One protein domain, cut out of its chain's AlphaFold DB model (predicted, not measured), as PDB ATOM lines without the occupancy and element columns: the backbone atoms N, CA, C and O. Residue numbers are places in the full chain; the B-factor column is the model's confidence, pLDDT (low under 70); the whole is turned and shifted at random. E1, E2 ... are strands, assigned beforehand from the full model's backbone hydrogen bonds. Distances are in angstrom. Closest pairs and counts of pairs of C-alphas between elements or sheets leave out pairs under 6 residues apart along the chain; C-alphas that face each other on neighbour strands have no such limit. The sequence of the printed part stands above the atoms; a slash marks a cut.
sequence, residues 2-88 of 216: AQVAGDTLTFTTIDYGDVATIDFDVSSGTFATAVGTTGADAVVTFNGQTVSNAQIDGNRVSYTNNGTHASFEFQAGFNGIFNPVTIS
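AT A GLANCE: This is residues 2 to 88 of the 216 residues of an uncharacterized protein of Planctomycetaceae bacterium (UniProt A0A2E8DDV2). Little regular structure is seen here: two small separate strand hairpins, E1 with E2 towards one end of a rod and E3 with E4 towards the other, joined by a long looping stretch, residues 12 to 59, whose residues 25 to 30 stick out. The printed part has 87 residues, with E1, E2, E3 and E4 in that order, each sheet antiparallel, all strand, though these hold only 20 residues. It is only just extended, close to loose, with a radius of gyration of the C-alphas of 18.1 A, spanning 58 by 26 by 18 A.

IN THESE COORDINATES: E1, residues 2 to 5, begins at C-alpha 2 (133.369, 87.377, 117.197); E2 is residues 8 to 11. E3, residues 60 to 65, is 16.6 A long; E4, residues 68 to 73, is 16.9 A and ends at C-alpha 73 (124.355, 109.256, 102.099).

HOW THE PARTS SIT: Hairpin E1 and E2 is antiparallel at 162 degrees, with N 3 and O 10 2.8 A apart, within hydrogen-bond range. E2 and E3 are apart. Hairpin E3 and E4 is antiparallel at 171 degrees, with N 63 and O 70 within range at 2.8 A.

THE WHOLE: The farthest C-alphas, Gly 29 and Ser 88, are 58.9 A apart. The printed part has no cut; the link E2 to E3 is long. Mean pLDDT of the printed part is 71.9, and 37 residues are under 70, among them 79 to 88.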
ATOM      1  N   ALA A   2     132.784  88.717 117.221       79.50
ATOM      2  CA  ALA A   2     133.369  87.377 117.197       79.50
ATOM      3  C   ALA A   2     132.475  86.409 117.985       79.50
ATOM      4  O   ALA A   2     131.967  86.775 119.045       79.50
ATOM      5  N   GLN A   3     132.269  85.203 117.461       87.75
ATOM      6  CA  GLN A   3     131.449  84.158 118.071       87.75
ATOM      7  C   GLN A   3     132.169  82.813 117.988       87.75
ATOM      8  O   GLN A   3     132.727  82.478 116.950       87.75
ATOM      9  N   VAL A   4     132.108  82.020 119.057       88.69
ATOM     10  CA  VAL A   4     132.596  80.634 119.073       88.69
ATOM     11  C   VAL A   4     131.408  79.682 119.165       88.69
ATOM     12  O   VAL A   4     130.528  79.870 120.006       88.69
ATOM     13  N   ALA A   5     131.392  78.659 118.314       88.94
ATOM     14  CA  ALA A   5     130.433  77.563 118.356       88.94
ATOM     15  C   ALA A   5     131.153  76.237 118.068       88.94
ATOM     16  O   ALA A   5     131.571  75.975 116.940       88.94
ATOM     17  N   GLY A   6     131.310  75.402 119.101       90.25
ATOM     18  CA  GLY A   6     132.149  74.203 119.017       90.25
ATOM     19  C   GLY A   6     133.593  74.572 118.672       90.25
ATOM     20  O   GLY A   6     134.156  75.476 119.285       90.25
ATOM     21  N   ASP A   7     134.143  73.925 117.644       87.12
ATOM     22  CA  ASP A   7     135.506  74.170 117.145       87.12
ATOM     23  C   ASP A   7     135.565  75.277 116.074       87.12
ATOM     24  O   ASP A   7     136.582  75.463 115.410       87.12
ATOM     25  N   THR A   8     134.462  76.005 115.865       83.75
ATOM     26  CA  THR A   8     134.374  77.094 114.883       83.75
ATOM     27  C   THR A   8     134.419  78.448 115.579       83.75
ATOM     28  O   THR A   8     133.593  78.741 116.445       83.75
ATOM     29  N   LEU A   9     135.361  79.290 115.156       83.25
ATOM     30  CA  LEU A   9     135.442  80.698 115.522       83.25
ATOM     31  C   LEU A   9     135.029  81.544 114.314       83.25
ATOM     32  O   LEU A   9     135.688  81.533 113.277       83.25
ATOM     33  N   THR A  10     133.933  82.275 114.460       83.75
ATOM     34  CA  THR A  10     133.363  83.141 113.430       83.75
ATOM     35  C   THR A  10     133.669  84.592 113.755       83.75
ATOM     36  O   THR A  10     133.352  85.068 114.845       83.75
ATOM     37  N   PHE A  11     134.217  85.316 112.783       76.94
ATOM     38  CA  PHE A  11     134.358  86.764 112.833       76.94
ATOM     39  C   PHE A  11     133.403  87.404 111.831       76.94
ATOM     40  O   PHE A  11     133.261  86.950 110.700       76.94
ATOM     41  N   THR A  12     132.747  88.472 112.256       74.44
ATOM     42  CA  THR A  12     131.844  89.274 111.435       74.44
ATOM     43  C   THR A  12     132.359  90.703 111.450       74.44
ATOM     44  O   THR A  12     132.391  91.327 112.518       74.44
ATOM     45  N   THR A  13     132.789  91.219 110.298       68.50
ATOM     46  CA  THR A  13     133.039  92.656 110.143       68.50
ATOM     47  C   THR A  13     131.718  93.409 110.174       68.50
ATOM     48  O   THR A  13     130.666  92.867 109.841       68.50
ATOM     49  N   ILE A  14     131.778  94.660 110.615       64.75
ATOM     50  CA  ILE A  14     130.688  95.624 110.422       64.75
ATOM     51  C   ILE A  14     130.987  96.528 109.216       64.75
ATOM     52  O   ILE A  14     130.110  97.272 108.795       64.75
ATOM     53  N   ASP A  15     132.211  96.454 108.679       59.31
ATOM     54  CA  ASP A  15     132.599  97.136 107.451       59.31
ATOM     55  C   ASP A  15     132.005  96.454 106.224       59.31
ATOM     56  O   ASP A  15     131.856  95.226 106.168       59.31
ATOM     57  N   TYR A  16     131.689  97.296 105.248       61.94
ATOM     58  CA  TYR A  16     131.078  96.957 103.973       61.94
ATOM     59  C   TYR A  16     132.104  97.129 102.853       61.94
ATOM     60  O   TYR A  16     133.058  97.892 103.000       61.94
ATOM     61  N   GLY A  17     131.874  96.460 101.724       61.25
ATOM     62  CA  GLY A  17     132.665  96.690 100.522       61.25
ATOM     63  C   GLY A  17     133.887  95.798 100.350       61.25
ATOM     64  O   GLY A  17     134.199  94.953 101.194       61.25
ATOM     65  N   ASP A  18     134.608  96.028  99.253       63.66
ATOM     66  CA  ASP A  18     135.782  95.235  98.869       63.66
ATOM     67  C   ASP A  18     137.035  95.609  99.690       63.66
ATOM     68  O   ASP A  18     138.043  94.903  99.663       63.66
ATOM     69  N   VAL A  19     136.974  96.713 100.446       60.94
ATOM     70  CA  VAL A  19     138.041  97.211 101.336       60.94
ATOM     71  C   VAL A  19     137.968  96.655 102.763       60.94
ATOM     72  O   VAL A  19     138.909  96.835 103.538       60.94
ATOM     73  N   ALA A  20     136.898  95.942 103.119       64.06
ATOM     74  CA  ALA A  20     136.751  95.328 104.433       64.06
ATOM     75  C   ALA A  20     137.640  94.076 104.557       64.06
ATOM     76  O   ALA A  20     137.255  92.975 104.163       64.06
ATOM     77  N   THR A  21     138.837  94.223 105.130       66.06
ATOM     78  CA  THR A  21     139.761  93.100 105.351       66.06
ATOM     79  C   THR A  21     139.799  92.674 106.816       66.06
ATOM     80  O   THR A  21     139.975  93.512 107.700       66.06
ATOM     81  N   ILE A  22     139.722  91.366 107.078       67.62
ATOM     82  CA  ILE A  22     140.189  90.778 108.340       67.62
ATOM     83  C   ILE A  22     141.456  89.993 108.035       67.62
ATOM     84  O   ILE A  22     141.438  89.110 107.179       67.62
ATOM     85  N   ASP A  23     142.525  90.302 108.760       72.75
ATOM     86  CA  ASP A  23     143.760  89.530 108.734       72.75
ATOM     87  C   ASP A  23     143.865  88.642 109.982       72.75
ATOM     88  O   ASP A  23     143.427  89.027 111.073       72.75
ATOM     89  N   PHE A  24     144.427  87.445 109.817       71.12
ATOM     90  CA  PHE A  24     144.585  86.457 110.882       71.12
ATOM     91  C   PHE A  24     146.035  86.000 110.964       71.12
ATOM     92  O   PHE A  24     146.542  85.361 110.045       71.12
ATOM     93  N   ASP A  25     146.664  86.234 112.115       77.19
ATOM     94  CA  ASP A  25     147.952  85.631 112.441       77.19
ATOM     95  C   ASP A  25     147.738  84.391 113.319       77.19
ATOM     96  O   ASP A  25     147.184  84.466 114.422       77.19
ATOM     97  N   VAL A  26     148.144  83.226 112.812       76.50
ATOM     98  CA  VAL A  26     148.014  81.942 113.506       76.50
ATOM     99  C   VAL A  26     149.381  81.538 114.041       76.50
ATOM    100  O   VAL A  26     150.231  81.029 113.314       76.50
ATOM    101  N   SER A  27     149.571  81.702 115.348       82.06
ATOM    102  CA  SER A  27     150.846  81.405 116.010       82.06
ATOM    103  C   SER A  27     151.199  79.910 116.052       82.06
ATOM    104  O   SER A  27     152.376  79.565 116.163       82.06
ATOM    105  N   SER A  28     150.210  79.007 115.971       84.44
ATOM    106  CA  SER A  28     150.413  77.553 115.838       84.44
ATOM    107  C   SER A  28     149.135  76.812 115.403       84.44
ATOM    108  O   SER A  28     148.028  77.285 115.652       84.44
ATOM    109  N   GLY A  29     149.284  75.627 114.794       82.19
ATOM    110  CA  GLY A  29     148.174  74.768 114.348       82.19
ATOM    111  C   GLY A  29     147.792  74.938 112.871       82.19
ATOM    112  O   GLY A  29     148.447  75.657 112.121       82.19
ATOM    113  N   THR A  30     146.742  74.237 112.432       80.25
ATOM    114  CA  THR A  30     146.174  74.362 111.078       80.25
ATOM    115  C   THR A  30     144.669  74.530 111.193       80.25
ATOM    116  O   THR A  30     143.997  73.691 111.789       80.25
ATOM    117  N   PHE A  31     144.147  75.604 110.609       78.88
ATOM    118  CA  PHE A  31     142.724  75.919 110.609       78.88
ATOM    119  C   PHE A  31     142.224  75.959 109.170       78.88
ATOM    120  O   PHE A  31     142.873  76.538 108.299       78.88
ATOM    121  N   ALA A  32     141.067  75.352 108.919       80.00
ATOM    122  CA  ALA A  32     140.355  75.570 107.670       80.00
ATOM    123  C   ALA A  32     139.678  76.942 107.748       80.00
ATOM    124  O   ALA A  32     138.802  77.152 108.587       80.00
ATOM    125  N   THR A  33     140.095  77.876 106.898       76.50
ATOM    126  CA  THR A  33     139.449  79.184 106.786       76.50
ATOM    127  C   THR A  33     138.425  79.152 105.658       76.50
ATOM    128  O   THR A  33     138.684  78.658 104.561       76.50
ATOM    129  N   ALA A  34     137.232  79.670 105.937       75.25
ATOM    130  CA  ALA A  34     136.198  79.905 104.941       75.25
ATOM    131  C   ALA A  34     135.770  81.367 105.051       75.25
ATOM    132  O   ALA A  34     135.422  81.835 106.136       75.25
ATOM    133  N   VAL A  35     135.822  82.086 103.933       70.44
ATOM    134  CA  VAL A  35     135.363  83.473 103.857       70.44
ATOM    135  C   VAL A  35     133.899  83.452 103.426       70.44
ATOM    136  O   VAL A  35     133.541  82.754 102.475       70.44
ATOM    137  N   GLY A  36     133.042  84.172 104.152       66.31
ATOM    138  CA  GLY A  36     131.657  84.404 103.738       66.31
ATOM    139  C   GLY A  36     131.573  85.312 102.506       66.31
ATOM    140  O   GLY A  36     132.582  85.699 101.924       66.31
ATOM    141  N   THR A  37     130.360  85.682 102.102       58.56
ATOM    142  CA  THR A  37     130.157  86.673 101.035       58.56
ATOM    143  C   THR A  37     130.715  88.032 101.461       58.56
ATOM    144  O   THR A  37     130.272  88.573 102.475       58.56
ATOM    145  N   THR A  38     131.650  88.592 100.694       61.53
ATOM    146  CA  THR A  38     132.043  90.000 100.820       61.53
ATOM    147  C   THR A  38     130.889  90.883 100.343       61.53
ATOM    148  O   THR A  38     130.172  90.534  99.400       61.53
ATOM    149  N   GLY A  39     130.647  92.001 101.029       59.06
ATOM    150  CA  GLY A  39     129.733  93.016 100.510       59.06
ATOM    151  C   GLY A  39     130.377  93.682  99.297       59.06
ATOM    152  O   GLY A  39     131.553  94.005  99.361       59.06
ATOM    153  N   ALA A  40     129.637  93.878  98.207       61.34
ATOM    154  CA  ALA A  40     130.134  94.657  97.074       61.34
ATOM    155  C   ALA A  40     130.062  96.157  97.397       61.34
ATOM    156  O   ALA A  40     129.066  96.610  97.972       61.34
ATOM    157  N   ASP A  41     131.082  96.920  97.003       65.31
ATOM    158  CA  ASP A  41     131.031  98.383  97.054       65.31
ATOM    159  C   ASP A  41     129.912  98.930  96.155       65.31
ATOM    160  O   ASP A  41     129.579  98.368  95.104       65.31
ATOM    161  N   ALA A  42     129.334 100.067  96.545       65.12
ATOM    162  CA  ALA A  42     128.404 100.785  95.685       65.12
ATOM    163  C   ALA A  42     129.143 101.324  94.448       65.12
ATOM    164  O   ALA A  42     130.097 102.085  94.568       65.12
ATOM    165  N   VAL A  43     128.677 100.995  93.240       70.56
ATOM    166  CA  VAL A  43     129.232 101.578  92.008       70.56
ATOM    167  C   VAL A  43     128.545 102.909  91.732       70.56
ATOM    168  O   VAL A  43     127.376 102.954  91.345       70.56
ATOM    169  N   VAL A  44     129.281 104.004  91.909       69.06
ATOM    170  CA  VAL A  44     128.777 105.362  91.679       69.06
ATOM    171  C   VAL A  44     129.463 105.965  90.467       69.06
ATOM    172  O   VAL A  44     130.678 105.860  90.312       69.06
ATOM    173  N   THR A  45     128.689 106.634  89.614       71.25
ATOM    174  CA  THR A  45     129.234 107.427  88.510       71.25
ATOM    175  C   THR A  45     128.838 108.893  88.668       71.25
ATOM    176  O   THR A  45     127.664 109.207  88.853       71.25
ATOM    177  N   PHE A  46     129.812 109.802  88.582       66.19
ATOM    178  CA  PHE A  46     129.576 111.242  88.439       66.19
ATOM    179  C   PHE A  46     130.001 111.665  87.034       66.19
ATOM    180  O   PHE A  46     131.136 111.432  86.629       66.19
ATOM    181  N   ASN A  47     129.090 112.282  86.271       66.00
ATOM    182  CA  ASN A  47     129.342 112.732  84.892       66.00
ATOM    183  C   ASN A  47     129.945 111.642  83.979       66.00
ATOM    184  O   ASN A  47     130.823 111.914  83.163       66.00
ATOM    185  N   GLY A  48     129.495 110.392  84.138       70.38
ATOM    186  CA  GLY A  48     129.987 109.247  83.363       70.38
ATOM    187  C   GLY A  48     131.356 108.711  83.795       70.38
ATOM    188  O   GLY A  48     131.840 107.761  83.186       70.38
ATOM    189  N   GLN A  49     131.972 109.274  84.838       71.88
ATOM    190  CA  GLN A  49     133.186 108.734  85.444       71.88
ATOM    191  C   GLN A  49     132.857 107.954  86.711       71.88
ATOM    192  O   GLN A  49     132.133 108.444  87.578       71.88
ATOM    193  N   THR A  50     133.400 106.743  86.820       80.00
ATOM    194  CA  THR A  50     133.280 105.919  88.024       80.00
ATOM    195  C   THR A  50     134.075 106.545  89.162       80.00
ATOM    196  O   THR A  50     135.251 106.871  89.009       80.00
ATOM    197  N   VAL A  51     133.413 106.725  90.299       77.50
ATOM    198  CA  VAL A  51     134.022 107.199  91.542       77.50
ATOM    199  C   VAL A  51     134.940 106.115  92.091       77.50
ATOM    200  O   VAL A  51     134.594 104.937  92.049       77.50
ATOM    201  N   SER A  52     136.112 106.502  92.590       79.12
ATOM    202  CA  SER A  52     137.047 105.557  93.207       79.12
ATOM    203  C   SER A  52     136.451 104.957  94.482       79.12
ATOM    204  O   SER A  52     135.839 105.684  95.262       79.12
ATOM    205  N   ASN A  53     136.707 103.677  94.766       73.94
ATOM    206  CA  ASN A  53     136.271 103.039  96.016       73.94
ATOM    207  C   ASN A  53     136.816 103.765  97.261       73.94
ATOM    208  O   ASN A  53     136.166 103.775  98.292       73.94
ATOM    209  N   ALA A  54     137.950 104.473  97.163       73.50
ATOM    210  CA  ALA A  54     138.479 105.299  98.260       73.50
ATOM    211  C   ALA A  54     137.578 106.495  98.644       73.50
ATOM    212  O   ALA A  54     137.802 107.148  99.659       73.50
ATOM    213  N   GLN A  55     136.601 106.827  97.799       74.12
ATOM    214  CA  GLN A  55     135.636 107.914  97.980       74.12
ATOM    215  C   GLN A  55     134.248 107.399  98.390       74.12
ATOM    216  O   GLN A  55     133.297 108.181  98.485       74.12
ATOM    217  N   ILE A  56     134.127 106.090  98.611       76.38
ATOM    218  CA  ILE A  56     132.907 105.398  99.007       76.38
ATOM    219  C   ILE A  56     133.172 104.771 100.379       76.38
ATOM    220  O   ILE A  56     134.144 104.050 100.565       76.38
ATOM    221  N   ASP A  57     132.316 105.086 101.344       74.44
ATOM    222  CA  ASP A  57     132.359 104.571 102.711       74.44
ATOM    223  C   ASP A  57     130.967 104.033 103.067       74.44
ATOM    224  O   ASP A  57     130.046 104.783 103.411       74.44
ATOM    225  N   GLY A  58     130.771 102.727 102.863       73.00
ATOM    226  CA  GLY A  58     129.472 102.072 102.995       73.00
ATOM    227  C   GLY A  58     128.405 102.706 102.092       73.00
ATOM    228  O   GLY A  58     128.491 102.648 100.867       73.00
ATOM    229  N   ASN A  59     127.387 103.323 102.703       72.44
ATOM    230  CA  ASN A  59     126.309 104.018 101.985       72.44
ATOM    231  C   ASN A  59     126.601 105.505 101.736       72.44
ATOM    232  O   ASN A  59     125.745 106.217 101.202       72.44
ATOM    233  N   ARG A  60     127.771 105.996 102.152       76.00
ATOM    234  CA  ARG A  60     128.180 107.384 101.989       76.00
ATOM    235  C   ARG A  60     129.159 107.515 100.834       76.00
ATOM    236  O   ARG A  60     130.160 106.817 100.751       76.00
ATOM    237  N   VAL A  61     128.898 108.477  99.967       78.06
ATOM    238  CA  VAL A  61     129.755 108.831  98.839       78.06
ATOM    239  C   VAL A  61     130.276 110.234  99.086       78.06
ATOM    240  O   VAL A  61     129.492 111.149  99.345       78.06
ATOM    241  N   SER A  62     131.590 110.418  99.012       79.12
ATOM    242  CA  SER A  62     132.239 111.722  99.155       79.12
ATOM    243  C   SER A  62     133.051 112.030  97.905       79.12
ATOM    244  O   SER A  62     134.106 111.452  97.673       79.12
ATOM    245  N   TYR A  63     132.558 112.955  97.089       76.25
ATOM    246  CA  TYR A  63     133.204 113.359  95.849       76.25
ATOM    247  C   TYR A  63     133.888 114.712  96.010       76.25
ATOM    248  O   TYR A  63     133.259 115.706  96.383       76.25
ATOM    249  N   THR A  64     135.170 114.744  95.655       72.50
ATOM    250  CA  THR A  64     135.988 115.955  95.673       72.50
ATOM    251  C   THR A  64     136.688 116.110  94.334       72.50
ATOM    252  O   THR A  64     137.498 115.263  93.961       72.50
ATOM    253  N   ASN A  65     136.400 117.190  93.608       68.62
ATOM    254  CA  ASN A  65     137.093 117.516  92.360       68.62
ATOM    255  C   ASN A  65     137.114 119.033  92.124       68.62
ATOM    256  O   ASN A  65     136.088 119.692  92.283       68.62
ATOM    257  N   ASN A  66     138.271 119.593  91.748       66.50
ATOM    258  CA  ASN A  66     138.456 121.015  91.419       66.50
ATOM    259  C   ASN A  66     137.837 121.991  92.445       66.50
ATOM    260  O   ASN A  66     137.195 122.971  92.078       66.50
ATOM    261  N   GLY A  67     137.988 121.699  93.742       64.94
ATOM    262  CA  GLY A  67     137.446 122.523  94.832       64.94
ATOM    263  C   GLY A  67     135.956 122.313  95.138       64.94
ATOM    264  O   GLY A  67     135.465 122.845  96.128       64.94
ATOM    265  N   THR A  68     135.241 121.500  94.357       64.50
ATOM    266  CA  THR A  68     133.870 121.074  94.675       64.50
ATOM    267  C   THR A  68     133.916 119.898  95.643       64.50
ATOM    268  O   THR A  68     134.545 118.888  95.332       64.50
ATOM    269  N   HIS A  69     133.243 120.019  96.789       74.06
ATOM    270  CA  HIS A  69     132.976 118.917  97.717       74.06
ATOM    271  C   HIS A  69     131.480 118.606  97.709       74.06
ATOM    272  O   HIS A  69     130.667 119.478  98.012       74.06
ATOM    273  N   ALA A  70     131.121 117.366  97.397       70.19
ATOM    274  CA  ALA A  70     129.758 116.865  97.503       70.19
ATOM    275  C   ALA A  70     129.757 115.573  98.321       70.19
ATOM    276  O   ALA A  70     130.607 114.707  98.119       70.19
ATOM    277  N   SER A  71     128.804 115.437  99.244       77.81
ATOM    278  CA  SER A  71     128.610 114.205 100.003       77.81
ATOM    279  C   SER A  71     127.148 113.793  99.944       77.81
ATOM    280  O   SER A  71     126.262 114.632 100.102       77.81
ATOM    281  N   PHE A  72     126.916 112.510  99.700       76.75
ATOM    282  CA  PHE A  72     125.594 111.900  99.646       76.75
ATOM    283  C   PHE A  72     125.599 110.664 100.528       76.75
ATOM    284  O   PHE A  72     126.579 109.924 100.537       76.75
ATOM    285  N   GLU A  73     124.513 110.431 101.250       78.94
ATOM    286  CA  GLU A  73     124.355 109.256 102.099       78.94
ATOM    287  C   GLU A  73     123.021 108.591 101.773       78.94
ATOM    288  O   GLU A  73     121.971 109.239 101.782       78.94
ATOM    289  N   PHE A  74     123.069 107.303 101.447       75.12
ATOM    290  CA  PHE A  74     121.876 106.491 101.261       75.12
ATOM    291  C   PHE A  74     121.448 105.880 102.593       75.12
ATOM    292  O   PHE A  74     122.270 105.485 103.421       75.12
ATOM    293  N   GLN A  75     120.138 105.752 102.789       68.38
ATOM    294  CA  GLN A  75     119.618 105.026 103.939       68.38
ATOM    295  C   GLN A  75     120.042 103.550 103.869       68.38
ATOM    296  O   GLN A  75     120.023 102.933 102.800       68.38
ATOM    297  N   ALA A  76     120.379 102.970 105.021       67.12
ATOM    298  CA  ALA A  76     120.726 101.557 105.121       67.12
ATOM    299  C   ALA A  76     119.641 100.652 104.512       67.12
ATOM    300  O   ALA A  76     118.453 100.800 104.806       67.12
ATOM    301  N   GLY A  77     120.066  99.704 103.670       65.69
ATOM    302  CA  GLY A  77     119.173  98.775 102.974       65.69
ATOM    303  C   GLY A  77     118.541  99.325 101.692       65.69
ATOM    304  O   GLY A  77     117.700  98.644 101.104       65.69
ATOM    305  N   PHE A  78     118.927 100.522 101.237       70.75
ATOM    306  CA  PHE A  78     118.524 101.018  99.923       70.75
ATOM    307  C   PHE A  78     118.997 100.068  98.814       70.75
ATOM    308  O   PHE A  78     120.172  99.715  98.732       70.75
ATOM    309  N   ASN A  79     118.071  99.671  97.944       65.19
ATOM    310  CA  ASN A  79     118.354  98.879  96.756       65.19
ATOM    311  C   ASN A  79     117.496  99.412  95.606       65.19
ATOM    312  O   ASN A  79     116.266  99.361  95.668       65.19
ATOM    313  N   GLY A  80     118.133  99.971  94.581       64.88
ATOM    314  CA  GLY A  80     117.443 100.548  93.435       64.88
ATOM    315  C   GLY A  80     118.303 101.529  92.647       64.88
ATOM    316  O   GLY A  80     119.407 101.890  93.047       64.88
ATOM    317  N   ILE A  81     117.772 101.969  91.508       64.44
ATOM    318  CA  ILE A  81     118.356 103.039  90.696       64.44
ATOM    319  C   ILE A  81     117.735 104.355  91.172       64.44
ATOM    320  O   ILE A  81     116.510 104.458  91.248       64.44
ATOM    321  N   PHE A  82     118.555 105.359  91.482       69.69
ATOM    322  CA  PHE A  82     118.074 106.725  91.695       69.69
ATOM    323  C   PHE A  82     118.272 107.550  90.419       69.69
ATOM    324  O   PHE A  82     119.191 107.301  89.636       69.69
ATOM    325  N   ASN A  83     117.391 108.524  90.190       64.94
ATOM    326  CA  ASN A  83     117.520 109.424  89.046       64.94
ATOM    327  C   ASN A  83     118.786 110.284  89.181       64.94
ATOM    328  O   ASN A  83     119.083 110.720  90.292       64.94
ATOM    329  N   PRO A  84     119.493 110.602  88.081       64.88
ATOM    330  CA  PRO A  84     120.688 111.436  88.133       64.88
ATOM    331  C   PRO A  84     120.448 112.745  88.893       64.88
ATOM    332  O   PRO A  84     119.558 113.526  88.552       64.88
ATOM    333  N   VAL A  85     121.269 112.999  89.912       62.03
ATOM    334  CA  VAL A  85     121.306 114.285  90.614       62.03
ATOM    335  C   VAL A  85     122.326 115.166  89.907       62.03
ATOM    336  O   VAL A  85     123.508 114.836  89.842       62.03
ATOM    337  N   THR A  86     121.866 116.289  89.357       60.97
ATOM    338  CA  THR A  86     122.740 117.254  88.683       60.97
ATOM    339  C   THR A  86     123.089 118.377  89.648       60.97
ATOM    340  O   THR A  86     122.227 119.167  90.019       60.97
ATOM    341  N   ILE A  87     124.363 118.462  90.033       60.41
ATOM    342  CA  ILE A  87     124.918 119.638  90.706       60.41
ATOM    343  C   ILE A  87     125.568 120.498  89.626       60.41
ATOM    344  O   ILE A  87     126.523 120.065  88.984       60.41
ATOM    345  N   SER A  88     125.047 121.706  89.409       60.44
ATOM    346  CA  SER A  88     125.626 122.657  88.457       60.44
ATOM    347  C   SER A  88     126.218 123.850  89.193       60.44
ATOM    348  O   SER A  88     125.530 124.483  89.995       60.44
TER     349      SER A  88